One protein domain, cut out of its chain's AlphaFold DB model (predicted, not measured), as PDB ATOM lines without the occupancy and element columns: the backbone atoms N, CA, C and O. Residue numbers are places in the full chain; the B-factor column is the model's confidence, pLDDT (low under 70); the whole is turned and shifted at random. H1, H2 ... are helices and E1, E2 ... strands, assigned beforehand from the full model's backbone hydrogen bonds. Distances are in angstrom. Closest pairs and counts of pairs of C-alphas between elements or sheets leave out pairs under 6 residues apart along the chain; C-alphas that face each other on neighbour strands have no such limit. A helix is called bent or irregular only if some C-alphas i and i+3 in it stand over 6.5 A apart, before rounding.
ATOM      1  N   HIS A  32     -43.346 -12.373 -16.907       89.31
ATOM      2  CA  HIS A  32     -42.295 -11.388 -16.684       89.31
ATOM      3  C   HIS A  32     -42.909 -10.011 -16.438       89.31
ATOM      4  O   HIS A  32     -43.722  -9.522 -17.228       89.31
ATOM      5  N   SER A  33     -42.514  -9.387 -15.334       90.44
ATOM      6  CA  SER A  33     -42.959  -8.055 -14.935       90.44
ATOM      7  C   SER A  33     -41.905  -7.420 -14.051       90.44
ATOM      8  O   SER A  33     -41.251  -8.116 -13.271       90.44
ATOM      9  N   ARG A  34     -41.791  -6.098 -14.111       93.31
ATOM     10  CA  ARG A  34     -40.913  -5.361 -13.204       93.31
ATOM     11  C   ARG A  34     -41.466  -5.428 -11.789       93.31
ATOM     12  O   ARG A  34     -42.680  -5.385 -11.588       93.31
ATOM     13  N   TYR A  35     -40.583  -5.467 -10.802       96.00
ATOM     14  CA  TYR A  35     -40.967  -5.466  -9.397       96.00
ATOM     15  C   TYR A  35     -41.911  -4.294  -9.060       96.00
ATOM     16  O   TYR A  35     -42.942  -4.498  -8.419       96.00
ATOM     17  N   GLU A  36     -41.631  -3.091  -9.578       95.62
ATOM     18  CA  GLU A  36     -42.470  -1.893  -9.394       95.62
ATOM     19  C   GLU A  36     -43.908  -2.027  -9.932       95.62
ATOM     20  O   GLU A  36     -44.799  -1.306  -9.484       95.62
ATOM     21  N   GLU A  37     -44.162  -2.955 -10.862       94.06
ATOM     22  CA  GLU A  37     -45.492  -3.194 -11.442       94.06
ATOM     23  C   GLU A  37     -46.381  -4.076 -10.553       94.06
ATOM     24  O   GLU A  37     -47.585  -4.150 -10.790       94.06
ATOM     25  N   LYS A  38     -45.816  -4.745  -9.533       95.38
ATOM     26  CA  LYS A  38     -46.542  -5.540  -8.518       95.38
ATOM     27  C   LYS A  38     -47.460  -6.645  -9.064       95.38
ATOM     28  O   LYS A  38     -48.364  -7.127  -8.376       95.38
ATOM     29  N   ILE A  39     -47.217  -7.115 -10.288       93.88
ATOM     30  CA  ILE A  39     -47.999  -8.205 -10.894       93.88
ATOM     31  C   ILE A  39     -47.828  -9.515 -10.117       93.88
ATOM     32  O   ILE A  39     -48.802 -10.241  -9.923       93.88
ATOM     33  N   HIS A  40     -46.625  -9.786  -9.606       94.62
ATOM     34  CA  HIS A  40     -46.349 -10.931  -8.736       94.62
ATOM     35  C   HIS A  40     -47.226 -10.931  -7.465       94.62
ATOM     36  O   HIS A  40     -47.726 -11.981  -7.067       94.62
ATOM     37  N   GLU A  41     -47.495  -9.756  -6.879       95.88
ATOM     38  CA  GLU A  41     -48.404  -9.614  -5.733       95.88
ATOM     39  C   GLU A  41     -49.850  -9.922  -6.137       95.88
ATOM     40  O   GLU A  41     -50.547 -10.674  -5.457       95.88
ATOM     41  N   THR A  42     -50.287  -9.398  -7.286       94.75
ATOM     42  CA  THR A  42     -51.639  -9.632  -7.822       94.75
ATOM     43  C   THR A  42     -51.880 -11.117  -8.112       94.75
ATOM     44  O   THR A  42     -52.952 -11.649  -7.815       94.75
ATOM     45  N   LEU A  43     -50.881 -11.815  -8.663       94.06
ATOM     46  CA  LEU A  43     -50.928 -13.262  -8.884       94.06
ATOM     47  C   LEU A  43     -51.064 -14.027  -7.564       94.06
ATOM     48  O   LEU A  43     -51.936 -14.894  -7.458       94.06
ATOM     49  N   GLY A  44     -50.263 -13.670  -6.555       94.25
ATOM     50  CA  GLY A  44     -50.340 -14.253  -5.214       94.25
ATOM     51  C   GLY A  44     -51.716 -14.064  -4.572       94.25
ATOM     52  O   GLY A  44     -52.329 -15.037  -4.134       94.25
ATOM     53  N   GLN A  45     -52.268 -12.846  -4.614       94.81
ATOM     54  CA  GLN A  45     -53.613 -12.528  -4.106       94.81
ATOM     55  C   GLN A  45     -54.721 -13.325  -4.808       94.81
ATOM     56  O   GLN A  45     -55.723 -13.682  -4.192       94.81
ATOM     57  N   LYS A  46     -54.543 -13.638  -6.095       92.06
ATOM     58  CA  LYS A  46     -55.468 -14.475  -6.876       92.06
ATOM     59  C   LYS A  46     -55.220 -15.982  -6.702       92.06
ATOM     60  O   LYS A  46     -55.880 -16.792  -7.355       92.06
ATOM     61  N   GLY A  47     -54.295 -16.376  -5.824       91.50
ATOM     62  CA  GLY A  47     -54.018 -17.771  -5.487       91.50
ATOM     63  C   GLY A  47     -53.240 -18.530  -6.562       91.50
ATOM     64  O   GLY A  47     -53.406 -19.748  -6.689       91.50
ATOM     65  N   TYR A  48     -52.436 -17.834  -7.367       94.81
ATOM     66  CA  TYR A  48     -51.479 -18.454  -8.283       94.81
ATOM     67  C   TYR A  48     -50.108 -18.580  -7.625       94.81
ATOM     68  O   TYR A  48     -49.715 -17.749  -6.807       94.81
ATOM     69  N   MET A  49     -49.363 -19.614  -8.018       95.06
ATOM     70  CA  MET A  49     -47.919 -19.620  -7.802       95.06
ATOM     71  C   MET A  49     -47.241 -18.711  -8.829       95.06
ATOM     72  O   MET A  49     -47.767 -18.526  -9.927       95.06
ATOM     73  N   THR A  50     -46.062 -18.186  -8.505       95.44
ATOM     74  CA  THR A  50     -45.277 -17.339  -9.420       95.44
ATOM     75  C   THR A  50     -43.860 -17.869  -9.574       95.44
ATOM     76  O   THR A  50     -43.299 -18.431  -8.636       95.44
ATOM     77  N   TYR A  51     -43.249 -17.675 -10.740       97.38
ATOM     78  CA  TYR A  51     -41.801 -17.830 -10.850       97.38
ATOM     79  C   TYR A  51     -41.104 -16.682 -10.119       97.38
ATOM     80  O   TYR A  51     -41.519 -15.526 -10.222       97.38
ATOM     81  N   ASP A  52     -40.047 -16.999  -9.376       97.56
ATOM     82  CA  ASP A  52     -39.166 -15.997  -8.783       97.56
ATOM     83  C   ASP A  52     -38.147 -15.541  -9.831       97.56
ATOM     84  O   ASP A  52     -37.026 -16.049  -9.920       97.56
ATOM     85  N   PHE A  53     -38.573 -14.604 -10.677       96.69
ATOM     86  CA  PHE A  53     -37.695 -13.971 -11.656       96.69
ATOM     87  C   PHE A  53     -36.725 -12.972 -11.014       96.69
ATOM     88  O   PHE A  53     -35.759 -12.575 -11.654       96.69
ATOM     89  N   PHE A  54     -36.913 -12.589  -9.751       98.19
ATOM     90  CA  PHE A  54     -36.043 -11.610  -9.101       98.19
ATOM     91  C   PHE A  54     -34.790 -12.273  -8.522       98.19
ATOM     92  O   PHE A  54     -33.683 -11.762  -8.704       98.19
ATOM     93  N   LEU A  55     -34.932 -13.438  -7.887       98.69
ATOM     94  CA  LEU A  55     -33.843 -14.108  -7.174       98.69
ATOM     95  C   LEU A  55     -32.543 -14.296  -7.985       98.69
ATOM     96  O   LEU A  55     -31.488 -13.972  -7.434       98.69
ATOM     97  N   PRO A  56     -32.559 -14.747  -9.260       98.38
ATOM     98  CA  PRO A  56     -31.336 -14.875 -10.058       98.38
ATOM     99  C   PRO A  56     -30.512 -13.584 -10.111       98.38
ATOM    100  O   PRO A  56     -29.299 -13.584  -9.919       98.38
ATOM    101  N   GLY A  57     -31.177 -12.456 -10.359       98.06
ATOM    102  CA  GLY A  57     -30.510 -11.164 -10.448       98.06
ATOM    103  C   GLY A  57     -30.100 -10.619  -9.078       98.06
ATOM    104  O   GLY A  57     -29.014 -10.058  -8.954       98.06
ATOM    105  N   LEU A  58     -30.921 -10.841  -8.045       98.75
ATOM    106  CA  LEU A  58     -30.620 -10.428  -6.670       98.75
ATOM    107  C   LEU A  58     -29.400 -11.144  -6.084       98.75
ATOM    108  O   LEU A  58     -28.632 -10.522  -5.359       98.75
ATOM    109  N   ILE A  59     -29.193 -12.424  -6.400       98.81
ATOM    110  CA  ILE A  59     -27.998 -13.156  -5.956       98.81
ATOM    111  C   ILE A  59     -26.740 -12.592  -6.625       98.81
ATOM    112  O   ILE A  59     -25.736 -12.379  -5.949       98.81
ATOM    113  N   ILE A  60     -26.784 -12.326  -7.936       98.62
ATOM    114  CA  ILE A  60     -25.646 -11.711  -8.636       98.62
ATOM    115  C   ILE A  60     -25.355 -10.337  -8.024       98.62
ATOM    116  O   ILE A  60     -24.213 -10.062  -7.671       98.62
ATOM    117  N   ASP A  61     -26.375  -9.505  -7.818       98.62
ATOM    118  CA  ASP A  61     -26.223  -8.205  -7.159       98.62
ATOM    119  C   ASP A  61     -25.612  -8.305  -5.756       98.62
ATOM    120  O   ASP A  61     -24.665  -7.578  -5.443       98.62
ATOM    121  N   ALA A  62     -26.096  -9.240  -4.938       98.62
ATOM    122  CA  ALA A  62     -25.594  -9.480  -3.592       98.62
ATOM    123  C   ALA A  62     -24.094  -9.805  -3.585       98.62
ATOM    124  O   ALA A  62     -23.365  -9.315  -2.721       98.62
ATOM    125  N   PHE A  63     -23.619 -10.582  -4.562       98.62
ATOM    126  CA  PHE A  63     -22.203 -10.933  -4.697       98.62
ATOM    127  C   PHE A  63     -21.359  -9.775  -5.222       98.62
ATOM    128  O   PHE A  63     -20.257  -9.554  -4.739       98.62
ATOM    129  N   GLU A  64     -21.849  -9.010  -6.196       98.06
ATOM    130  CA  GLU A  64     -21.068  -7.907  -6.772       98.06
ATOM    131  C   GLU A  64     -21.001  -6.687  -5.835       98.06
ATOM    132  O   GLU A  64     -20.048  -5.908  -5.901       98.06
ATOM    133  N   ARG A  65     -21.983  -6.519  -4.939       97.75
ATOM    134  CA  ARG A  65     -22.017  -5.443  -3.932       97.75
ATOM    135  C   ARG A  65     -21.641  -5.890  -2.516       97.75
ATOM    136  O   ARG A  65     -21.581  -5.039  -1.632       97.75
ATOM    137  N   ASN A  66     -21.385  -7.181  -2.295       98.25
ATOM    138  CA  ASN A  66     -21.121  -7.778  -0.981       98.25
ATOM    139  C   ASN A  66     -22.201  -7.440   0.066       98.25
ATOM    140  O   ASN A  66     -21.881  -7.015   1.177       98.25
ATOM    141  N   THR A  67     -23.485  -7.580  -0.280       98.38
ATOM    142  CA  THR A  67     -24.584  -7.235   0.637       98.38
ATOM    143  C   THR A  67     -25.791  -8.177   0.575       98.38
ATOM    144  O   THR A  67     -26.095  -8.741  -0.470       98.38
ATOM    145  N   ASN A  68     -26.502  -8.333   1.696       98.25
ATOM    146  CA  ASN A  68     -27.758  -9.079   1.834       98.25
ATOM    147  C   ASN A  68     -29.020  -8.224   1.625       98.25
ATOM    148  O   ASN A  68     -30.118  -8.778   1.619       98.25
ATOM    149  N   GLU A  69     -28.888  -6.905   1.466       98.00
ATOM    150  CA  GLU A  69     -29.977  -5.924   1.581       98.00
ATOM    151  C   GLU A  69     -31.234  -6.313   0.786       98.00
ATOM    152  O   GLU A  69     -32.327  -6.447   1.346       98.00
ATOM    153  N   PHE A  70     -31.082  -6.546  -0.521       98.56
ATOM    154  CA  PHE A  70     -32.226  -6.859  -1.376       98.56
ATOM    155  C   PHE A  70     -32.676  -8.319  -1.284       98.56
ATOM    156  O   PHE A  70     -33.840  -8.600  -1.567       98.56
ATOM    157  N   LEU A  71     -31.812  -9.234  -0.828       98.75
ATOM    158  CA  LEU A  71     -32.223 -10.602  -0.503       98.75
ATOM    159  C   LEU A  71     -33.145 -10.594   0.721       98.75
ATOM    160  O   LEU A  71     -34.233 -11.157   0.655       98.75
ATOM    161  N   ILE A  72     -32.767  -9.893   1.796       98.69
ATOM    162  CA  ILE A  72     -33.604  -9.727   2.997       98.69
ATOM    163  C   ILE A  72     -34.924  -9.054   2.636       98.69
ATOM    164  O   ILE A  72     -35.987  -9.542   3.021       98.69
ATOM    165  N   LYS A  73     -34.871  -7.967   1.856       98.56
ATOM    166  CA  LYS A  73     -36.080  -7.290   1.383       98.56
ATOM    167  C   LYS A  73     -37.022  -8.257   0.664       98.56
ATOM    168  O   LYS A  73     -38.204  -8.302   0.988       98.56
ATOM    169  N   TRP A  74     -36.498  -9.037  -0.278       98.75
ATOM    170  CA  TRP A  74     -37.312  -9.958  -1.060       98.75
ATOM    171  C   TRP A  74     -37.871 -11.122  -0.228       98.75
ATOM    172  O   TRP A  74     -39.033 -11.484  -0.397       98.75
ATOM    173  N   ILE A  75     -37.097 -11.665   0.721       98.75
ATOM    174  CA  ILE A  75     -37.585 -12.683   1.668       98.75
ATOM    175  C   ILE A  75     -38.774 -12.139   2.468       98.75
ATOM    176  O   ILE A  75     -39.814 -12.799   2.523       98.75
ATOM    177  N   ASN A  76     -38.656 -10.926   3.019       98.56
ATOM    178  CA  ASN A  76     -39.750 -10.281   3.750       98.56
ATOM    179  C   ASN A  76     -40.977 -10.069   2.856       98.56
ATOM    180  O   ASN A  76     -42.082 -10.435   3.247       98.56
ATOM    181  N   ASP A  77     -40.793  -9.573   1.628       98.12
ATOM    182  CA  ASP A  77     -41.890  -9.381   0.674       98.12
ATOM    183  C   ASP A  77     -42.622 -10.705   0.359       98.12
ATOM    184  O   ASP A  77     -43.854 -10.715   0.281       98.12
ATOM    185  N   ILE A  78     -41.903 -11.829   0.219       98.38
ATOM    186  CA  ILE A  78     -42.512 -13.160   0.046       98.38
ATOM    187  C   ILE A  78     -43.331 -13.555   1.282       98.38
ATOM    188  O   ILE A  78     -44.466 -14.016   1.131       98.38
ATOM    189  N   GLN A  79     -42.775 -13.392   2.485       97.75
ATOM    190  CA  GLN A  79     -43.418 -13.816   3.734       97.75
ATOM    191  C   GLN A  79     -44.647 -12.966   4.071       97.75
ATOM    192  O   GLN A  79     -45.722 -13.516   4.307       97.75
ATOM    193  N   GLU A  80     -44.518 -11.640   4.045       97.38
ATOM    194  CA  GLU A  80     -45.585 -10.695   4.395       97.38
ATOM    195  C   GLU A  80     -46.790 -10.811   3.459       97.38
ATOM    196  O   GLU A  80     -47.937 -10.685   3.888       97.38
ATOM    197  N   LYS A  81     -46.542 -11.087   2.175       96.88
ATOM    198  CA  LYS A  81     -47.591 -11.205   1.151       96.88
ATOM    199  C   LYS A  81     -48.047 -12.647   0.924       96.88
ATOM    200  O   LYS A  81     -48.918 -12.879   0.088       96.88
ATOM    201  N   GLY A  82     -47.470 -13.618   1.636       96.12
ATOM    202  CA  GLY A  82     -47.811 -15.038   1.514       96.12
ATOM    203  C   GLY A  82     -47.595 -15.605   0.106       96.12
ATOM    204  O   GLY A  82     -48.382 -16.441  -0.350       96.12
ATOM    205  N   LEU A  83     -46.566 -15.142  -0.612       97.25
ATOM    206  CA  LEU A  83     -46.316 -15.558  -1.993       97.25
ATOM    207  C   LEU A  83     -45.851 -17.018  -2.047       97.25
ATOM    208  O   LEU A  83     -44.936 -17.435  -1.338       97.25
ATOM    209  N   LYS A  84     -46.439 -17.803  -2.955       96.88
ATOM    210  CA  LYS A  84     -45.974 -19.163  -3.262       96.88
ATOM    211  C   LYS A  84     -45.124 -19.140  -4.520       96.88
ATOM    212  O   LYS A  84     -45.652 -19.201  -5.628       96.88
ATOM    213  N   VAL A  85     -43.810 -19.070  -4.345       97.19
ATOM    214  CA  VAL A  85     -42.885 -18.926  -5.472       97.19
ATOM    215  C   VAL A  85     -42.226 -20.249  -5.872       97.19
ATOM    216  O   VAL A  85     -41.976 -21.126  -5.038       97.19
ATOM    217  N   VAL A  86     -41.931 -20.388  -7.163       98.19
ATOM    218  CA  VAL A  86     -40.971 -21.356  -7.701       98.19
ATOM    219  C   VAL A  86     -39.696 -20.595  -8.018       98.19
ATOM    220  O   VAL A  86     -39.671 -19.797  -8.953       98.19
ATOM    221  N   ASN A  87     -38.656 -20.811  -7.219       97.81
ATOM    222  CA  ASN A  87     -37.404 -20.084  -7.356       97.81
ATOM    223  C   ASN A  87     -36.410 -20.812  -8.266       97.81
ATOM    224  O   ASN A  87     -36.532 -22.014  -8.499       97.81
ATOM    225  N   MET A  88     -35.436 -20.083  -8.802       97.88
ATOM    226  CA  MET A  88     -34.451 -20.617  -9.743       97.88
ATOM    227  C   MET A  88     -33.144 -19.822  -9.699       97.88
ATOM    228  O   MET A  88     -33.102 -18.728  -9.140       97.88
ATOM    229  N   LEU A  89     -32.096 -20.385 -10.305       98.06
ATOM    230  CA  LEU A  89     -30.864 -19.672 -10.647       98.06
ATOM    231  C   LEU A  89     -30.837 -19.415 -12.159       98.06
ATOM    232  O   LEU A  89     -31.014 -18.284 -12.604       98.06
ATOM    233  N   GLY A  90     -30.693 -20.472 -12.960       94.69
ATOM    234  CA  GLY A  90     -30.877 -20.429 -14.408       94.69
ATOM    235  C   GLY A  90     -32.243 -20.959 -14.848       94.69
ATOM    236  O   GLY A  90     -32.964 -21.612 -14.093       94.69
ATOM    237  N   CYS A  91     -32.580 -20.726 -16.115       95.38
ATOM    238  CA  CYS A  91     -33.671 -21.406 -16.813       95.38
ATOM    239  C   CYS A  91     -33.330 -21.543 -18.303       95.38
ATOM    240  O   CYS A  91     -32.208 -21.271 -18.703       95.38
ATOM    241  N   HIS A  92     -34.282 -21.965 -19.131       94.00
ATOM    242  CA  HIS A  92     -34.090 -22.087 -20.578       94.00
ATOM    243  C   HIS A  92     -33.979 -20.737 -21.316       94.00
ATOM    244  O   HIS A  92     -33.616 -20.708 -22.495       94.00
ATOM    245  N   ASP A  93     -34.317 -19.640 -20.645       92.00
ATOM    246  CA  ASP A  93     -34.253 -18.268 -21.137       92.00
ATOM    247  C   ASP A  93     -33.095 -17.498 -20.473       92.00
ATOM    248  O   ASP A  93     -32.270 -18.086 -19.767       92.00
ATOM    249  N   GLY A  94     -32.955 -16.200 -20.757       92.06
ATOM    250  CA  GLY A  94     -31.886 -15.394 -20.166       92.06
ATOM    251  C   GLY A  94     -32.218 -14.898 -18.754       92.06
ATOM    252  O   GLY A  94     -33.364 -14.937 -18.311       92.06
ATOM    253  N   ILE A  95     -31.209 -14.379 -18.056       95.69
ATOM    254  CA  ILE A  95     -31.333 -13.852 -16.690       95.69
ATOM    255  C   ILE A  95     -32.136 -12.537 -16.730       95.69
ATOM    256  O   ILE A  95     -31.684 -11.589 -17.385       95.69
ATOM    257  N   PRO A  96     -33.304 -12.445 -16.065       94.12
ATOM    258  CA  PRO A  96     -34.254 -11.336 -16.211       94.12
ATOM    259  C   PRO A  96     -33.865 -10.103 -15.371       94.12
ATOM    260  O   PRO A  96     -34.542  -9.722 -14.423       94.12
ATOM    261  N   LEU A  97     -32.757  -9.444 -15.717       94.50
ATOM    262  CA  LEU A  97     -32.220  -8.329 -14.920       94.50
ATOM    263  C   LEU A  97     -33.112  -7.074 -14.914       94.50
ATOM    264  O   LEU A  97     -33.108  -6.341 -13.929       94.50
ATOM    265  N   LEU A  98     -33.905  -6.826 -15.966       91.25
ATOM    266  CA  LEU A  98     -34.875  -5.716 -15.961       91.25
ATOM    267  C   LEU A  98     -36.000  -5.890 -14.946       91.25
ATOM    268  O   LEU A  98     -36.558  -4.888 -14.492       91.25
ATOM    269  N   ASP A  99     -36.347  -7.130 -14.612       93.94
ATOM    270  CA  ASP A  99     -37.475  -7.419 -13.731       93.94
ATOM    271  C   ASP A  99     -37.195  -6.881 -12.313       93.94
ATOM    272  O   ASP A  99     -38.120  -6.589 -11.561       93.94
ATOM    273  N   LEU A 100     -35.925  -6.612 -11.981       96.50
ATOM    274  CA  LEU A 100     -35.489  -5.982 -10.733       96.50
ATOM    275  C   LEU A 100     -35.846  -4.495 -10.603       96.50
ATOM    276  O   LEU A 100     -35.624  -3.912  -9.538       96.50
ATOM    277  N   LYS A 101     -36.366  -3.842 -11.650       95.31
ATOM    278  CA  LYS A 101     -36.703  -2.415 -11.584       95.31
ATOM    279  C   LYS A 101     -37.762  -2.156 -10.509       95.31
ATOM    280  O   LYS A 101     -38.857  -2.718 -10.548       95.31
ATOM    281  N   GLY A 102     -37.409  -1.306  -9.546       95.38
ATOM    282  CA  GLY A 102     -38.187  -1.044  -8.330       95.38
ATOM    283  C   GLY A 102     -37.598  -1.670  -7.061       95.38
ATOM    284  O   GLY A 102     -37.903  -1.194  -5.972       95.38
ATOM    285  N   LEU A 103     -36.741  -2.689  -7.194       96.19
ATOM    286  CA  LEU A 103     -35.818  -3.131  -6.139       96.19
ATOM    287  C   LEU A 103     -34.477  -2.418  -6.291       96.19
ATOM    288  O   LEU A 103     -33.972  -1.839  -5.336       96.19
ATOM    289  N   LEU A 104     -33.934  -2.436  -7.508       97.06
ATOM    290  CA  LEU A 104     -32.665  -1.812  -7.863       97.06
ATOM    291  C   LEU A 104     -32.899  -0.556  -8.709       97.06
ATOM    292  O   LEU A 104     -33.900  -0.440  -9.428       97.06
ATOM    293  N   THR A 105     -31.946   0.375  -8.654       95.94
ATOM    294  CA  THR A 105     -31.909   1.537  -9.549       95.94
ATOM    295  C   THR A 105     -31.520   1.126 -10.970       95.94
ATOM    296  O   THR A 105     -30.852   0.111 -11.182       95.94
ATOM    297  N   ASP A 106     -31.880   1.948 -11.959       93.56
ATOM    298  CA  ASP A 106     -31.499   1.713 -13.359       93.56
ATOM    299  C   ASP A 106     -29.966   1.616 -13.535       93.56
ATOM    300  O   ASP A 106     -29.484   0.818 -14.336       93.56
ATOM    301  N   GLU A 107     -29.188   2.375 -12.750       95.19
ATOM    302  CA  GLU A 107     -27.721   2.305 -12.763       95.19
ATOM    303  C   GLU A 107     -27.205   0.968 -12.213       95.19
ATOM    304  O   GLU A 107     -26.302   0.367 -12.798       95.19
ATOM    305  N   GLN A 108     -27.781   0.476 -11.109       96.44
ATOM    306  CA  GLN A 108     -27.432  -0.835 -10.553       96.44
ATOM    307  C   GLN A 108     -27.759  -1.950 -11.551       96.44
ATOM    308  O   GLN A 108     -26.903  -2.788 -11.825       96.44
ATOM    309  N   ILE A 109     -28.944  -1.918 -12.166       96.00
ATOM    310  CA  ILE A 109     -29.351  -2.900 -13.182       96.00
ATOM    311  C   ILE A 109     -28.398  -2.872 -14.382       96.00
ATOM    312  O   ILE A 109     -27.956  -3.929 -14.834       96.00
ATOM    313  N   GLN A 110     -28.032  -1.685 -14.878       94.25
ATOM    314  CA  GLN A 110     -27.092  -1.565 -15.993       94.25
ATOM    315  C   GLN A 110     -25.718  -2.153 -15.645       94.25
ATOM    316  O   GLN A 110     -25.161  -2.895 -16.453       94.25
ATOM    317  N   LYS A 111     -25.202  -1.911 -14.433       95.75
ATOM    318  CA  LYS A 111     -23.942  -2.519 -13.971       95.75
ATOM    319  C   LYS A 111     -24.009  -4.046 -13.977       95.75
ATOM    320  O   LYS A 111     -23.061  -4.684 -14.426       95.75
ATOM    321  N   LEU A 112     -25.118  -4.642 -13.533       96.31
ATOM    322  CA  LEU A 112     -25.294  -6.101 -13.570       96.31
ATOM    323  C   LEU A 112     -25.313  -6.633 -15.004       96.31
ATOM    324  O   LEU A 112     -24.657  -7.633 -15.293       96.31
ATOM    325  N   ILE A 113     -26.019  -5.950 -15.911       95.31
ATOM    326  CA  ILE A 113     -26.031  -6.303 -17.336       95.31
ATOM    327  C   ILE A 113     -24.603  -6.278 -17.888       95.31
ATOM    328  O   ILE A 113     -24.170  -7.261 -18.492       95.31
ATOM    329  N   ASP A 114     -23.856  -5.203 -17.641       95.19
ATOM    330  CA  ASP A 114     -22.483  -5.041 -18.125       95.19
ATOM    331  C   ASP A 114     -21.550  -6.129 -17.574       95.19
ATOM    332  O   ASP A 114     -20.707  -6.649 -18.305       95.19
ATOM    333  N   ILE A 115     -21.723  -6.527 -16.308       97.25
ATOM    334  CA  ILE A 115     -20.966  -7.621 -15.682       97.25
ATOM    335  C   ILE A 115     -21.238  -8.951 -16.389       97.25
ATOM    336  O   ILE A 115     -20.293  -9.647 -16.766       97.25
ATOM    337  N   VAL A 116     -22.507  -9.310 -16.602       97.00
ATOM    338  CA  VAL A 116     -22.860 -10.581 -17.255       97.00
ATOM    339  C   VAL A 116     -22.419 -10.581 -18.723       97.00
ATOM    340  O   VAL A 116     -21.898 -11.586 -19.207       97.00
ATOM    341  N   VAL A 117     -22.533  -9.450 -19.424       95.56
ATOM    342  CA  VAL A 117     -22.022  -9.291 -20.797       95.56
ATOM    343  C   VAL A 117     -20.500  -9.421 -20.844       95.56
ATOM    344  O   VAL A 117     -19.972 -10.146 -21.685       95.56
ATOM    345  N   LYS A 118     -19.774  -8.799 -19.907       97.06
ATOM    346  CA  LYS A 118     -18.313  -8.941 -19.785       97.06
ATOM    347  C   LYS A 118     -17.891 -10.393 -19.535       97.06
ATOM    348  O   LYS A 118     -16.800 -10.783 -19.939       97.06
ATOM    349  N   ARG A 119     -18.758 -11.194 -18.911       97.88
ATOM    350  CA  ARG A 119     -18.594 -12.645 -18.700       97.88
ATOM    351  C   ARG A 119     -19.084 -13.496 -19.887       97.88
ATOM    352  O   ARG A 119     -19.256 -14.704 -19.755       97.88
ATOM    353  N   GLY A 120     -19.304 -12.887 -21.054       95.50
ATOM    354  CA  GLY A 120     -19.676 -13.577 -22.293       95.50
ATOM    355  C   GLY A 120     -21.181 -13.724 -22.524       95.50
ATOM    356  O   GLY A 120     -21.586 -14.441 -23.434       95.50
ATOM    357  N   GLY A 121     -22.030 -13.070 -21.728       94.00
ATOM    358  CA  GLY A 121     -23.472 -13.063 -21.960       94.00
ATOM    359  C   GLY A 121     -23.885 -12.253 -23.196       94.00
ATOM    360  O   GLY A 121     -23.259 -11.250 -23.540       94.00
ATOM    361  N   TYR A 122     -24.987 -12.648 -23.838       89.88
ATOM    362  CA  TYR A 122     -25.571 -11.921 -24.969       89.88
ATOM    363  C   TYR A 122     -26.814 -11.146 -24.560       89.88
ATOM    364  O   TYR A 122     -27.795 -11.698 -24.049       89.88
ATOM    365  N   VAL A 123     -26.813  -9.865 -24.909       82.69
ATOM    366  CA  VAL A 123     -27.994  -9.010 -24.859       82.69
ATOM    367  C   VAL A 123     -28.669  -9.008 -26.224       82.69
ATOM    368  O   VAL A 123     -28.047  -8.701 -27.243       82.69
ATOM    369  N   LYS A 124     -29.969  -9.306 -26.261       67.69
ATOM    370  CA  LYS A 124     -30.761  -9.119 -27.476       67.69
ATOM    371  C   LYS A 124     -31.162  -7.647 -27.605       67.69
ATOM    372  O   LYS A 124     -32.084  -7.189 -26.939       67.69
ATOM    373  N   ASN A 125     -30.543  -6.923 -28.535       55.25
ATOM    374  CA  ASN A 125     -31.046  -5.620 -28.973       55.25
ATOM    375  C   ASN A 125     -32.249  -5.823 -29.905       55.25
ATOM    376  O   ASN A 125     -32.098  -5.991 -31.114       55.25
ATOM    377  N   LEU A 126     -33.468  -5.809 -29.367       48.28
ATOM    378  CA  LEU A 126     -34.683  -5.754 -30.186       48.28
ATOM    379  C   LEU A 126     -34.802  -4.364 -30.844       48.28
ATOM    380  O   LEU A 126     -35.327  -3.424 -30.253       48.28
ATOM    381  N   HIS A 127     -34.298  -4.237 -32.077       41.06
ATOM    382  CA  HIS A 127     -34.615  -3.167 -33.041       41.06
ATOM    383  C   HIS A 127     -34.653  -1.736 -32.468       41.06
ATOM    384  O   HIS A 127     -35.672  -1.051 -32.553       41.06
ATOM    385  N   GLY A 128     -33.556  -1.270 -31.863       40.00
ATOM    386  CA  GLY A 128     -33.398   0.137 -31.463       40.00
ATOM    387  C   GLY A 128     -34.326   0.624 -30.340       40.00
ATOM    388  O   GLY A 128     -34.208   1.771 -29.910       40.00
ATOM    389  N   LYS A 129     -35.213  -0.225 -29.807       44.34
ATOM    390  CA  LYS A 129     -36.004   0.067 -28.609       44.34
ATOM    391  C   LYS A 129     -35.276  -0.487 -27.396       44.34
ATOM    392  O   LYS A 129     -35.505  -1.618 -26.979       44.34
ATOM    393  N   LYS A 130     -34.434   0.366 -26.814       47.50
ATOM    394  CA  LYS A 130     -33.613   0.126 -25.618       47.50
ATOM    395  C   LYS A 130     -34.354  -0.383 -24.365       47.50
ATOM    396  O   LYS A 130     -33.687  -0.565 -23.368       47.50
ATOM    397  N   ASN A 131     -35.674  -0.593 -24.353       46.19
ATOM    398  CA  ASN A 131     -36.435  -0.648 -23.094       46.19
ATOM    399  C   ASN A 131     -37.398  -1.835 -22.924       46.19
ATOM    400  O   ASN A 131     -38.171  -1.805 -21.973       46.19
ATOM    401  N   MET A 132     -37.444  -2.833 -23.819       48.41
ATOM    402  CA  MET A 132     -38.555  -3.805 -23.760       48.41
ATOM    403  C   MET A 132     -38.235  -5.224 -23.281       48.41
ATOM    404  O   MET A 132     -39.152  -5.838 -22.762       48.41
ATOM    405  N   TYR A 133     -37.008  -5.743 -23.385       53.88
ATOM    406  CA  TYR A 133     -36.682  -7.102 -22.911       53.88
ATOM    407  C   TYR A 133     -35.158  -7.253 -22.724       53.88
ATOM    408  O   TYR A 133     -34.485  -7.694 -23.654       53.88
ATOM    409  N   TYR A 134     -34.587  -6.905 -21.559       64.94
ATOM    410  CA  TYR A 134     -33.231  -7.370 -21.203       64.94
ATOM    411  C   TYR A 134     -33.320  -8.560 -20.264       64.94
ATOM    412  O   TYR A 134     -33.215  -8.448 -19.045       64.94
ATOM    413  N   GLN A 135     -33.493  -9.720 -20.882       82.69
ATOM    414  CA  GLN A 135     -32.880 -10.923 -20.359       82.69
ATOM    415  C   GLN A 135     -31.451 -10.986 -20.912       82.69
ATOM    416  O   GLN A 135     -31.250 -10.812 -22.121       82.69
ATOM    417  N   VAL A 136     -30.459 -11.222 -20.055       91.31
ATOM    418  CA  VAL A 136     -29.081 -11.466 -20.508       91.31
ATOM    419  C   VAL A 136     -28.891 -12.966 -20.663       91.31
ATOM    420  O   VAL A 136     -29.010 -13.720 -19.700       91.31
ATOM    421  N   ASN A 137     -28.640 -13.417 -21.889       94.62
ATOM    422  CA  ASN A 137     -28.507 -14.838 -22.190       94.62
ATOM    423  C   ASN A 137     -27.097 -15.282 -21.826       94.62
ATOM    424  O   ASN A 137     -26.133 -14.890 -22.482       94.62
ATOM    425  N   ALA A 138     -26.997 -16.075 -20.772       97.19
ATOM    426  CA  ALA A 138     -25.781 -16.702 -20.293       97.19
ATOM    427  C   ALA A 138     -26.180 -17.946 -19.495       97.19
ATOM    428  O   ALA A 138     -27.277 -18.007 -18.935       97.19
ATOM    429  N   THR A 139     -25.285 -18.921 -19.406       98.50
ATOM    430  CA  THR A 139     -25.359 -19.910 -18.332       98.50
ATOM    431  C   THR A 139     -25.170 -19.211 -16.991       98.50
ATOM    432  O   THR A 139     -24.398 -18.254 -16.877       98.50
ATOM    433  N   TYR A 140     -25.862 -19.683 -15.953       98.62
ATOM    434  CA  TYR A 140     -25.764 -19.046 -14.640       98.62
ATOM    435  C   TYR A 140     -24.350 -19.167 -14.050       98.62
ATOM    436  O   TYR A 140     -23.852 -18.229 -13.437       98.62
ATOM    437  N   TYR A 141     -23.657 -20.282 -14.305       98.75
ATOM    438  CA  TYR A 141     -22.273 -20.466 -13.869       98.75
ATOM    439  C   TYR A 141     -21.314 -19.467 -14.533       98.75
ATOM    440  O   TYR A 141     -20.556 -18.803 -13.825       98.75
ATOM    441  N   SER A 142     -21.392 -19.257 -15.856       98.69
ATOM    442  CA  SER A 142     -20.600 -18.198 -16.503       98.69
ATOM    443  C   SER A 142     -21.020 -16.799 -16.036       98.69
ATOM    444  O   SER A 142     -20.157 -15.948 -15.837       98.69
ATOM    445  N   ALA A 143     -22.305 -16.554 -15.754       98.50
ATOM    446  CA  ALA A 143     -22.760 -15.282 -15.180       98.50
ATOM    447  C   ALA A 143     -22.155 -14.991 -13.794       98.50
ATOM    448  O   ALA A 143     -21.946 -13.824 -13.465       98.50
ATOM    449  N   LEU A 144     -21.799 -16.019 -13.018       98.69
ATOM    450  CA  LEU A 144     -21.064 -15.900 -11.752       98.69
ATOM    451  C   LEU A 144     -19.541 -15.758 -11.933       98.69
ATOM    452  O   LEU A 144     -18.826 -15.550 -10.957       98.69
ATOM    453  N   GLY A 145     -19.038 -15.810 -13.167       98.31
ATOM    454  CA  GLY A 145     -17.607 -15.766 -13.470       98.31
ATOM    455  C   GLY A 145     -16.934 -17.135 -13.442       98.31
ATOM    456  O   GLY A 145     -15.718 -17.187 -13.303       98.31
ATOM    457  N   GLU A 146     -17.710 -18.217 -13.578       98.25
ATOM    458  CA  GLU A 146     -17.217 -19.604 -13.555       98.25
ATOM    459  C   GLU A 146     -16.485 -19.944 -12.248       98.25
ATOM    460  O   GLU A 146     -15.482 -20.653 -12.232       98.25
ATOM    461  N   ASP A 147     -17.001 -19.396 -11.146       98.50
ATOM    462  CA  ASP A 147     -16.471 -19.544  -9.795       98.50
ATOM    463  C   ASP A 147     -17.313 -20.563  -9.009       98.50
ATOM    464  O   ASP A 147     -18.519 -20.382  -8.796       98.50
ATOM    465  N   ASP A 148     -16.670 -21.656  -8.593       98.50
ATOM    466  CA  ASP A 148     -17.314 -22.751  -7.865       98.50
ATOM    467  C   ASP A 148     -17.859 -22.306  -6.502       98.50
ATOM    468  O   ASP A 148     -18.946 -22.740  -6.111       98.50
ATOM    469  N   SER A 149     -17.151 -21.424  -5.792       98.44
ATOM    470  CA  SER A 149     -17.578 -20.912  -4.485       98.44
ATOM    471  C   SER A 149     -18.843 -20.076  -4.631       98.44
ATOM    472  O   SER A 149     -19.814 -20.286  -3.901       98.44
ATOM    473  N   LYS A 150     -18.899 -19.204  -5.646       98.69
ATOM    474  CA  LYS A 150     -20.113 -18.434  -5.958       98.69
ATOM    475  C   LYS A 150     -21.283 -19.333  -6.339       98.69
ATOM    476  O   LYS A 150     -22.403 -19.072  -5.904       98.69
ATOM    477  N   LEU A 151     -21.062 -20.384  -7.133       98.81
ATOM    478  CA  LEU A 151     -22.140 -21.305  -7.517       98.81
ATOM    479  C   LEU A 151     -22.695 -22.065  -6.305       98.81
ATOM    480  O   LEU A 151     -23.912 -22.202  -6.172       98.81
ATOM    481  N   LEU A 152     -21.825 -22.520  -5.400       98.75
ATOM    482  CA  LEU A 152     -22.245 -23.185  -4.165       98.75
ATOM    483  C   LEU A 152     -22.990 -22.240  -3.231       98.75
ATOM    484  O   LEU A 152     -24.057 -22.615  -2.743       98.75
ATOM    485  N   LEU A 153     -22.492 -21.018  -3.040       98.88
ATOM    486  CA  LEU A 153     -23.179 -20.013  -2.238       98.88
ATOM    487  C   LEU A 153     -24.548 -19.665  -2.836       98.88
ATOM    488  O   LEU A 153     -25.544 -19.628  -2.116       98.88
ATOM    489  N   ALA A 154     -24.631 -19.479  -4.157       98.88
ATOM    490  CA  ALA A 154     -25.891 -19.212  -4.848       98.88
ATOM    491  C   ALA A 154     -26.893 -20.357  -4.651       98.88
ATOM    492  O   ALA A 154     -28.064 -20.105  -4.365       98.88
ATOM    493  N   ARG A 155     -26.443 -21.618  -4.748       98.81
ATOM    494  CA  ARG A 155     -27.294 -22.786  -4.487       98.81
ATOM    495  C   ARG A 155     -27.745 -22.846  -3.033       98.81
ATOM    496  O   ARG A 155     -28.917 -23.122  -2.790       98.81
ATOM    497  N   ALA A 156     -26.839 -22.601  -2.088       98.81
ATOM    498  CA  ALA A 156     -27.142 -22.579  -0.661       98.81
ATOM    499  C   ALA A 156     -28.215 -21.527  -0.346       98.81
ATOM    500  O   ALA A 156     -29.228 -21.860   0.265       98.81
ATOM    501  N   ILE A 157     -28.059 -20.300  -0.855       98.88
ATOM    502  CA  ILE A 157     -29.073 -19.243  -0.738       98.88
ATOM    503  C   ILE A 157     -30.389 -19.709  -1.363       98.88
ATOM    504  O   ILE A 157     -31.422 -19.682  -0.700       98.88
ATOM    505  N   GLN A 158     -30.368 -20.214  -2.599       98.81
ATOM    506  CA  GLN A 158     -31.576 -20.640  -3.306       98.81
ATOM    507  C   GLN A 158     -32.391 -21.688  -2.531       98.81
ATOM    508  O   GLN A 158     -33.617 -21.573  -2.450       98.81
ATOM    509  N   ILE A 159     -31.745 -22.718  -1.974       98.62
ATOM    510  CA  ILE A 159     -32.471 -23.764  -1.243       98.62
ATOM    511  C   ILE A 159     -33.046 -23.254   0.089       98.62
ATOM    512  O   ILE A 159     -34.028 -23.821   0.568       98.62
ATOM    513  N   PHE A 160     -32.478 -22.184   0.654       98.81
ATOM    514  CA  PHE A 160     -32.967 -21.526   1.867       98.81
ATOM    515  C   PHE A 160     -34.007 -20.432   1.602       98.81
ATOM    516  O   PHE A 160     -34.743 -20.082   2.526       98.81
ATOM    517  N   MET A 161     -34.125 -19.921   0.373       98.56
ATOM    518  CA  MET A 161     -35.192 -18.983   0.016       98.56
ATOM    519  C   MET A 161     -36.580 -19.631   0.182       98.56
ATOM    520  O   MET A 161     -36.764 -20.801  -0.179       98.56
ATOM    521  N   PRO A 162     -37.589 -18.886   0.675       97.69
ATOM    522  CA  PRO A 162     -38.967 -19.361   0.721       97.69
ATOM    523  C   PRO A 162     -39.468 -19.651  -0.691       97.69
ATOM    524  O   PRO A 162     -39.353 -18.826  -1.590       97.69
ATOM    525  N   GLY A 163     -40.002 -20.855  -0.894       96.62
ATOM    526  CA  GLY A 163     -40.460 -21.313  -2.201       96.62
ATOM    527  C   GLY A 163     -40.013 -22.727  -2.550       96.62
ATOM    528  O   GLY A 163     -39.341 -23.421  -1.780       96.62
ATOM    529  N   LYS A 164     -40.422 -23.164  -3.739       96.94
ATOM    530  CA  LYS A 164     -40.014 -24.437  -4.336       96.94
ATOM    531  C   LYS A 164     -38.807 -24.200  -5.254       96.94
ATOM    532  O   LYS A 164     -38.978 -23.515  -6.259       96.94
ATOM    533  N   PRO A 165     -37.624 -24.770  -4.973       97.75
ATOM    534  CA  PRO A 165     -36.480 -24.612  -5.856       97.75
ATOM    535  C   PRO A 165     -36.626 -25.442  -7.131       97.75
ATOM    536  O   PRO A 165     -36.884 -26.646  -7.088       97.75
ATOM    537  N   GLN A 166     -36.436 -24.786  -8.271       98.19
ATOM    538  CA  GLN A 166     -36.259 -25.386  -9.586       98.19
ATOM    539  C   GLN A 166     -34.797 -25.214 -10.018       98.19
ATOM    540  O   GLN A 166     -34.160 -24.192  -9.757       98.19
ATOM    541  N   VAL A 167     -34.249 -26.246 -10.652       98.44
ATOM    542  CA  VAL A 167     -32.824 -26.348 -10.979       98.44
ATOM    543  C   VAL A 167     -32.686 -26.547 -12.482       98.44
ATOM    544  O   VAL A 167     -33.248 -27.505 -13.018       98.44
ATOM    545  N   TRP A 168     -31.970 -25.656 -13.171       98.38
ATOM    546  CA  TRP A 168     -31.687 -25.826 -14.593       98.38
ATOM    547  C   TRP A 168     -30.508 -26.774 -14.778       98.38
ATOM    548  O   TRP A 168     -29.501 -26.673 -14.089       98.38
ATOM    549  N   TYR A 169     -30.589 -27.705 -15.723       97.94
ATOM    550  CA  TYR A 169     -29.574 -28.758 -15.821       97.94
ATOM    551  C   TYR A 169     -28.145 -28.213 -16.020       97.94
ATOM    552  O   TYR A 169     -27.202 -28.788 -15.483       97.94
ATOM    553  N   LEU A 170     -27.969 -27.082 -16.719       97.94
ATOM    554  CA  LEU A 170     -26.650 -26.455 -16.869       97.94
ATOM    555  C   LEU A 170     -26.173 -25.747 -15.600       97.94
ATOM    556  O   LEU A 170     -24.974 -25.756 -15.342       97.94
ATOM    557  N   ASP A 171     -27.062 -25.176 -14.779       95.69
ATOM    558  CA  ASP A 171     -26.637 -24.602 -13.495       95.69
ATOM    559  C   ASP A 171     -26.244 -25.702 -12.488       95.69
ATOM    560  O   ASP A 171     -25.275 -25.548 -11.740       95.69
ATOM    561  N   LEU A 172     -26.905 -26.862 -12.540       98.25
ATOM    562  CA  LEU A 172     -26.539 -28.039 -11.755       98.25
ATOM    563  C   LEU A 172     -25.168 -28.586 -12.149       98.25
ATOM    564  O   LEU A 172     -24.374 -28.916 -11.276       98.25
ATOM    565  N   LEU A 173     -24.900 -28.688 -13.451       98.31
ATOM    566  CA  LEU A 173     -23.687 -29.307 -13.991       98.31
ATOM    567  C   LEU A 173     -22.510 -28.328 -14.138       98.31
ATOM    568  O   LEU A 173     -21.496 -28.686 -14.734       98.31
ATOM    569  N   ALA A 174     -22.626 -27.099 -13.614       97.94
ATOM    570  CA  ALA A 174     -21.635 -26.034 -13.810       97.94
ATOM    571  C   ALA A 174     -21.270 -25.854 -15.304       97.94
ATOM    572  O   ALA A 174     -20.101 -25.742 -15.687       97.94
ATOM    573  N   GLY A 175     -22.298 -25.899 -16.155       97.62
ATOM    574  CA  GLY A 175     -22.201 -25.712 -17.594       97.62
ATOM    575  C   GLY A 175     -21.837 -24.271 -17.933       97.62
ATOM    576  O   GLY A 175     -22.337 -23.338 -17.309       97.62
ATOM    577  N   LYS A 176     -20.959 -24.106 -18.921       97.94
ATOM    578  CA  LYS A 176     -20.459 -22.808 -19.387       97.94
ATOM    579  C   LYS A 176     -21.209 -22.337 -20.626       97.94
ATOM    580  O   LYS A 176     -21.851 -23.134 -21.306       97.94
ATOM    581  N   ASN A 177     -21.071 -21.053 -20.937       98.25
ATOM    582  CA  ASN A 177     -21.598 -20.453 -22.160       98.25
ATOM    583  C   ASN A 177     -21.174 -21.215 -23.426       98.25
ATOM    584  O   ASN A 177     -19.985 -21.370 -23.709       98.25
ATOM    585  N   ASP A 178     -22.154 -21.611 -24.235       97.44
ATOM    586  CA  ASP A 178     -21.934 -22.303 -25.506       97.44
ATOM    587  C   ASP A 178     -21.984 -21.342 -26.695       97.44
ATOM    588  O   ASP A 178     -22.968 -21.226 -27.429       97.44
ATOM    589  N   HIS A 179     -20.888 -20.609 -26.868       96.19
ATOM    590  CA  HIS A 179     -20.737 -19.661 -27.972       96.19
ATOM    591  C   HIS A 179     -20.788 -20.338 -29.350       96.19
ATOM    592  O   HIS A 179     -21.292 -19.744 -30.302       96.19
ATOM    593  N   ALA A 180     -20.325 -21.588 -29.454       95.69
ATOM    594  CA  ALA A 180     -20.365 -22.346 -30.701       95.69
ATOM    595  C   ALA A 180     -21.809 -22.694 -31.102       95.69
ATOM    596  O   ALA A 180     -22.163 -22.608 -32.281       95.69
ATOM    597  N   ALA A 181     -22.669 -23.037 -30.136       94.38
ATOM    598  CA  ALA A 181     -24.093 -23.238 -30.389       94.38
ATOM    599  C   ALA A 181     -24.780 -21.947 -30.852       94.38
ATOM    600  O   ALA A 181     -25.570 -21.991 -31.798       94.38
ATOM    601  N   VAL A 182     -24.433 -20.797 -30.260       93.69
ATOM    602  CA  VAL A 182     -24.935 -19.484 -30.710       93.69
ATOM    603  C   VAL A 182     -24.530 -19.205 -32.156       93.69
ATOM    604  O   VAL A 182     -25.388 -18.858 -32.968       93.69
ATOM    605  N   GLU A 183     -23.252 -19.382 -32.500       92.75
ATOM    606  CA  GLU A 183     -22.744 -19.157 -33.859       92.75
ATOM    607  C   GLU A 183     -23.462 -20.051 -34.879       92.75
ATOM    608  O   GLU A 183     -23.953 -19.569 -35.902       92.75
ATOM    609  N   LYS A 184     -23.622 -21.341 -34.559       94.38
ATOM    610  CA  LYS A 184     -24.324 -22.311 -35.408       94.38
ATOM    611  C   LYS A 184     -25.807 -21.981 -35.598       94.38
ATOM    612  O   LYS A 184     -26.353 -22.232 -36.671       94.38
ATOM    613  N   ALA A 185     -26.468 -21.456 -34.571       90.75
ATOM    614  CA  ALA A 185     -27.888 -21.113 -34.606       90.75
ATOM    615  C   ALA A 185     -28.178 -19.754 -35.281       90.75
ATOM    616  O   ALA A 185     -29.331 -19.450 -35.600       90.75
ATOM    617  N   GLY A 186     -27.147 -18.947 -35.543       88.88
ATOM    618  CA  GLY A 186     -27.254 -17.700 -36.295       88.88
ATOM    619  C   GLY A 186     -27.900 -16.541 -35.515       88.88
ATOM    620  O   GLY A 186     -27.967 -16.561 -34.285       88.88
ATOM    621  N   PRO A 187     -28.406 -15.495 -36.204       78.94
ATOM    622  CA  PRO A 187     -28.777 -14.210 -35.586       78.94
ATOM    623  C   PRO A 187     -29.843 -14.272 -34.477       78.94
ATOM    624  O   PRO A 187     -29.909 -13.392 -33.619       78.94
ATOM    625  N   ALA A 188     -30.693 -15.300 -34.482       79.81
ATOM    626  CA  ALA A 188     -31.734 -15.507 -33.474       79.81
ATOM    627  C   ALA A 188     -31.337 -16.521 -32.381       79.81
ATOM    628  O   ALA A 188     -32.087 -16.695 -31.422       79.81
ATOM    629  N   GLY A 189     -30.161 -17.143 -32.491       85.00
ATOM    630  CA  GLY A 189     -29.695 -18.266 -31.676       85.00
ATOM    631  C   GLY A 189     -29.089 -17.919 -30.317       85.00
ATOM    632  O   GLY A 189     -28.514 -18.785 -29.676       85.00
ATOM    633  N   HIS A 190     -29.198 -16.676 -29.843       86.19
ATOM    634  CA  HIS A 190     -28.563 -16.225 -28.593       86.19
ATOM    635  C   HIS A 190     -28.975 -17.033 -27.353       86.19
ATOM    636  O   HIS A 190     -28.193 -17.119 -26.413       86.19
ATOM    637  N   LYS A 191     -30.174 -17.632 -27.336       89.88
ATOM    638  CA  LYS A 191     -30.617 -18.488 -26.223       89.88
ATOM    639  C   LYS A 191     -29.881 -19.833 -26.180       89.88
ATOM    640  O   LYS A 191     -29.805 -20.439 -25.115       89.88
ATOM    641  N   GLU A 192     -29.298 -20.277 -27.295       94.75
ATOM    642  CA  GLU A 192     -28.568 -21.549 -27.368       94.75
ATOM    643  C   GLU A 192     -27.313 -21.563 -26.487       94.75
ATOM    644  O   GLU A 192     -26.873 -22.633 -26.073       94.75
ATOM    645  N   ILE A 193     -26.814 -20.386 -26.084       96.25
ATOM    646  CA  ILE A 193     -25.703 -20.242 -25.131       96.25
ATOM    647  C   ILE A 193     -25.920 -20.994 -23.813       96.25
ATOM    648  O   ILE A 193     -24.950 -21.378 -23.167       96.25
ATOM    649  N   ASN A 194     -27.182 -21.177 -23.412       97.12
ATOM    650  CA  ASN A 194     -27.598 -21.824 -22.171       97.12
ATOM    651  C   ASN A 194     -28.531 -23.022 -22.449       97.12
ATOM    652  O   ASN A 194     -29.435 -23.328 -21.665       97.12
ATOM    653  N   ARG A 195     -28.340 -23.685 -23.598       97.06
ATOM    654  CA  ARG A 195     -29.116 -24.862 -24.034       97.06
ATOM    655  C   ARG A 195     -28.236 -25.951 -24.648       97.06
ATOM    656  O   ARG A 195     -28.682 -26.709 -25.507       97.06
ATOM    657  N   THR A 196     -26.979 -26.050 -24.212       96.00
ATOM    658  CA  THR A 196     -26.049 -27.086 -24.676       96.00
ATOM    659  C   THR A 196     -26.656 -28.473 -24.531       96.00
ATOM    660  O   THR A 196     -26.953 -28.925 -23.421       96.00
ATOM    661  N   ASN A 197     -26.803 -29.174 -25.652       94.62
ATOM    662  CA  ASN A 197     -27.222 -30.568 -25.653       94.62
ATOM    663  C   ASN A 197     -26.050 -31.444 -25.199       94.62
ATOM    664  O   ASN A 197     -25.083 -31.630 -25.937       94.62
ATOM    665  N   LEU A 198     -26.142 -31.972 -23.979       95.19
ATOM    666  CA  LEU A 198     -25.122 -32.838 -23.400       95.19
ATOM    667  C   LEU A 198     -25.363 -34.291 -23.805       95.19
ATOM    668  O   LEU A 198     -26.467 -34.818 -23.667       95.19
ATOM    669  N   LYS A 199     -24.304 -34.961 -24.259       96.38
ATOM    670  CA  LYS A 199     -24.279 -36.423 -24.344       96.38
ATOM    671  C   LYS A 199     -24.182 -37.024 -22.944       96.38
ATOM    672  O   LYS A 199     -23.681 -36.382 -22.020       96.38
ATOM    673  N   LEU A 200     -24.603 -38.279 -22.804       95.88
ATOM    674  CA  LEU A 200     -24.589 -38.975 -21.518       95.88
ATOM    675  C   LEU A 200     -23.182 -39.026 -20.910       95.88
ATOM    676  O   LEU A 200     -23.018 -38.766 -19.725       95.88
ATOM    677  N   GLU A 201     -22.156 -39.283 -21.718       97.06
ATOM    678  CA  GLU A 201     -20.765 -39.365 -21.258       97.06
ATOM    679  C   GLU A 201     -20.255 -38.012 -20.753       97.06
ATOM    680  O   GLU A 201     -19.497 -37.952 -19.786       97.06
ATOM    681  N   GLN A 202     -20.696 -36.917 -21.383       95.75
ATOM    682  CA  GLN A 202     -20.378 -35.564 -20.934       95.75
ATOM    683  C   GLN A 202     -21.052 -35.298 -19.591       95.75
ATOM    684  O   GLN A 202     -20.370 -34.938 -18.642       95.75
ATOM    685  N   ALA A 203     -22.358 -35.556 -19.480       95.62
ATOM    686  CA  ALA A 203     -23.094 -35.373 -18.232       95.62
ATOM    687  C   ALA A 203     -22.501 -36.202 -17.077       95.62
ATOM    688  O   ALA A 203     -22.316 -35.671 -15.985       95.62
ATOM    689  N   SER A 204     -22.132 -37.464 -17.321       96.00
ATOM    690  CA  SER A 204     -21.467 -38.320 -16.330       96.00
ATOM    691  C   SER A 204     -20.150 -37.724 -15.841       96.00
ATOM    692  O   SER A 204     -19.905 -37.703 -14.641       96.00
ATOM    693  N   LYS A 205     -19.335 -37.171 -16.746       96.56
ATOM    694  CA  LYS A 205     -18.089 -36.488 -16.378       96.56
ATOM    695  C   LYS A 205     -18.345 -35.218 -15.562       96.56
ATOM    696  O   LYS A 205     -17.627 -34.946 -14.606       96.56
ATOM    697  N   GLU A 206     -19.365 -34.438 -15.916       96.00
ATOM    698  CA  GLU A 206     -19.726 -33.231 -15.164       96.00
ATOM    699  C   GLU A 206     -20.177 -33.561 -13.730       96.00
ATOM    700  O   GLU A 206     -19.851 -32.826 -12.799       96.00
ATOM    701  N   LEU A 207     -20.853 -34.697 -13.520       96.00
ATOM    702  CA  LEU A 207     -21.263 -35.174 -12.190       96.00
ATOM    703  C   LEU A 207     -20.085 -35.499 -11.254       96.00
ATOM    704  O   LEU A 207     -20.268 -35.490 -10.036       96.00
ATOM    705  N   GLU A 208     -18.889 -35.756 -11.789       96.00
ATOM    706  CA  GLU A 208     -17.674 -36.013 -10.997       96.00
ATOM    707  C   GLU A 208     -17.065 -34.730 -10.413       96.00
ATOM    708  O   GLU A 208     -16.234 -34.790  -9.501       96.00
ATOM    709  N   LYS A 209     -17.469 -33.547 -10.896       97.88
ATOM    710  CA  LYS A 209     -16.976 -32.273 -10.367       97.88
ATOM    711  C   LYS A 209     -17.412 -32.085  -8.915       97.88
ATOM    712  O   LYS A 209     -18.586 -32.231  -8.569       97.88
ATOM    713  N   ASN A 210     -16.478 -31.635  -8.075       97.88
ATOM    714  CA  ASN A 210     -16.738 -31.369  -6.657       97.88
ATOM    715  C   ASN A 210     -17.910 -30.389  -6.451       97.88
ATOM    716  O   ASN A 210     -18.799 -30.650  -5.642       97.88
ATOM    717  N   VAL A 211     -17.960 -29.305  -7.235       98.31
ATOM    718  CA  VAL A 211     -19.049 -28.317  -7.191       98.31
ATOM    719  C   VAL A 211     -20.420 -28.950  -7.474       98.31
ATOM    720  O   VAL A 211     -21.387 -28.669  -6.772       98.31
ATOM    721  N   VAL A 212     -20.506 -29.875  -8.432       98.56
ATOM    722  CA  VAL A 212     -21.754 -30.561  -8.802       98.56
ATOM    723  C   VAL A 212     -22.181 -31.537  -7.704       98.56
ATOM    724  O   VAL A 212     -23.335 -31.524  -7.273       98.56
ATOM    725  N   SER A 213     -21.242 -32.324  -7.173       98.12
ATOM    726  CA  SER A 213     -21.495 -33.232  -6.046       98.12
ATOM    727  C   SER A 213     -21.994 -32.486  -4.799       98.12
ATOM    728  O   SER A 213     -22.995 -32.878  -4.187       98.12
ATOM    729  N   LYS A 214     -21.368 -31.351  -4.459       98.44
ATOM    730  CA  LYS A 214     -21.798 -30.490  -3.348       98.44
ATOM    731  C   LYS A 214     -23.191 -29.889  -3.584       98.44
ATOM    732  O   LYS A 214     -24.016 -29.943  -2.672       98.44
ATOM    733  N   GLN A 215     -23.505 -29.409  -4.793       98.62
ATOM    734  CA  GLN A 215     -24.865 -28.961  -5.133       98.62
ATOM    735  C   GLN A 215     -25.904 -30.078  -4.949       98.62
ATOM    736  O   GLN A 215     -26.964 -29.847  -4.367       98.62
ATOM    737  N   LEU A 216     -25.602 -31.304  -5.386       98.56
ATOM    738  CA  LEU A 216     -26.490 -32.455  -5.198       98.56
ATOM    739  C   LEU A 216     -26.706 -32.789  -3.715       98.56
ATOM    740  O   LEU A 216     -27.813 -33.172  -3.340       98.56
ATOM    741  N   SER A 217     -25.689 -32.629  -2.863       98.38
ATOM    742  CA  SER A 217     -25.826 -32.781  -1.405       98.38
ATOM    743  C   SER A 217     -26.819 -31.770  -0.819       98.38
ATOM    744  O   SER A 217     -27.754 -32.161  -0.119       98.38
ATOM    745  N   LEU A 218     -26.686 -30.490  -1.193       98.75
ATOM    746  CA  LEU A 218     -27.609 -29.419  -0.794       98.75
ATOM    747  C   LEU A 218     -29.050 -29.701  -1.247       98.75
ATOM    748  O   LEU A 218     -29.994 -29.546  -0.474       98.75
ATOM    749  N   LEU A 219     -29.232 -30.163  -2.486       98.56
ATOM    750  CA  LEU A 219     -30.554 -30.483  -3.031       98.56
ATOM    751  C   LEU A 219     -31.192 -31.695  -2.343       98.56
ATOM    752  O   LEU A 219     -32.386 -31.661  -2.040       98.56
ATOM    753  N   ARG A 220     -30.414 -32.745  -2.046       98.62
ATOM    754  CA  ARG A 220     -30.891 -33.890  -1.252       98.62
ATOM    755  C   ARG A 220     -31.330 -33.435   0.134       98.62
ATOM    756  O   ARG A 220     -32.443 -33.761   0.532       98.62
ATOM    757  N   PHE A 221     -30.506 -32.629   0.804       98.69
ATOM    758  CA  PHE A 221     -30.828 -32.045   2.104       98.69
ATOM    759  C   PHE A 221     -32.141 -31.252   2.063       98.69
ATOM    760  O   PHE A 221     -33.061 -31.551   2.821       98.69
ATOM    761  N   ARG A 222     -32.285 -30.312   1.122       98.50
ATOM    762  CA  ARG A 222     -33.505 -29.505   0.963       98.50
ATOM    763  C   ARG A 222     -34.759 -30.333   0.676       98.50
ATOM    764  O   ARG A 222     -35.858 -29.914   1.045       98.50
ATOM    765  N   ASN A 223     -34.603 -31.460  -0.017       98.06
ATOM    766  CA  ASN A 223     -35.698 -32.352  -0.383       98.06
ATOM    767  C   ASN A 223     -36.143 -33.259   0.773       98.06
ATOM    768  O   ASN A 223     -37.328 -33.558   0.880       98.06
ATOM    769  N   SER A 224     -35.214 -33.725   1.612       97.38
ATOM    770  CA  SER A 224     -35.512 -34.712   2.657       97.38
ATOM    771  C   SER A 224     -35.674 -34.125   4.055       97.38
ATOM    772  O   SER A 224     -36.247 -34.787   4.917       97.38
ATOM    773  N   PHE A 225     -35.127 -32.937   4.327       98.44
ATOM    774  CA  PHE A 225     -35.079 -32.413   5.688       98.44
ATOM    775  C   PHE A 225     -36.410 -31.755   6.115       98.44
ATOM    776  O   PHE A 225     -36.880 -30.850   5.420       98.44
ATOM    777  N   PRO A 226     -37.017 -32.143   7.258       97.88
ATOM    778  CA  PRO A 226     -38.382 -31.726   7.611       97.88
ATOM    779  C   PRO A 226     -38.580 -30.244   7.950       97.88
ATOM    780  O   PRO A 226     -39.722 -29.794   7.981       97.88
TER     781      PRO A 226
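AT A GLANCE: This is residues 32 to 226 of the 282 residues of the protein "Glycosidase" of Bacteroidales bacterium (UniProt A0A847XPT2). A rounded helical body is built round H2, which makes a hairpin with H3 and sits between H5, crossing it, and H7, with H11 side by side with H7. A small parallel strip, residues 50 to 51, E1 and residues 164 to 165, runs beside these helices, H1 lies at one end, and H9 and H10 lie at the opposite end. The 195 printed residues hold eleven named helices and one named strand, in the order H1 H2 H3 E1 H4 H5 H6 H7 H8 H9 H10 H11, and the class is mostly helix. The whole is compact, with a radius of gyration of the C-alphas of 16.6 A and spans of 50 by 45 by 32 A.

IN THESE COORDINATES: H1 is residues 39 to 45, beginning at C-alpha 39 (-47.999, -8.205, -10.894). H2 is residues 55 to 65, 15.0 A long, and H3 is residues 69 to 80, 16.6 A. E1 is residues 85 to 87, H4 residues 97 to 100, and H5 residues 106 to 118, 18.1 A. H6 is residues 140 to 143, H7 residues 148 to 160, 18.5 A, and H8 residues 169 to 172. H9, residues 179 to 194, is irregular, with C-alphas 184 and 187 9.2 A apart, and has a kink of 160 degrees near residue 188. H10 is residues 200 to 207. H11 is residues 210 to 224, 21.2 A, ending at C-alpha 224 (-35.512, -34.712, 2.657).

HOW THE PARTS SIT: H2 is the hub, touching H3, H4, H5 and H7. The hairpin of H2 and H3 has a shallow tilt of 30 degrees, opposite ways, with closest C-alphas Leu 58 and Leu 71 at 6.4 A; H3 touches with residues 69 to 71 alone. H2 only just touches H5, with 3 pairs of C-alphas within 8 A; they are about perpendicular at 89 degrees, and the closest C-alphas are Asp 61 and Leu 112, 6.8 A. H2 and H7 only just touch, again with 3 pairs, the closest being Ile 59 and Ala 154, 6.5 A. H4 touches H5, closest C-alphas Leu 97 and Ile 109, 6.4 A. H7 and H11 touch at a shallow tilt of 6 degrees, the same way, closest C-alphas Asp 148 and Val 211, 5.9 A. H6 and H8 only just touch, with 3 pairs, the closest being Tyr 140 and Asp 171, 5.7 A. H1, H9 and H10 touch no helix. E1 pairs with no named strand. Every O i to N i+4 pair is within hydrogen-bond range in H1, H2, H3, H5, H7, H10 and H11; H9 has 4 of 12, and 8 of 13 O i to N i+3 pairs; H4, H6 and H8 are too short for an i+4 pair.

THE WHOLE: The farthest C-alphas, Gly 128 and Pro 226, are 50.7 A apart. The printed part has no cut, and the link from H5 to H6 is long, 21 residues. Residues 124 to 134 are under 70 in pLDDT; the mean of the printed part is 93.6.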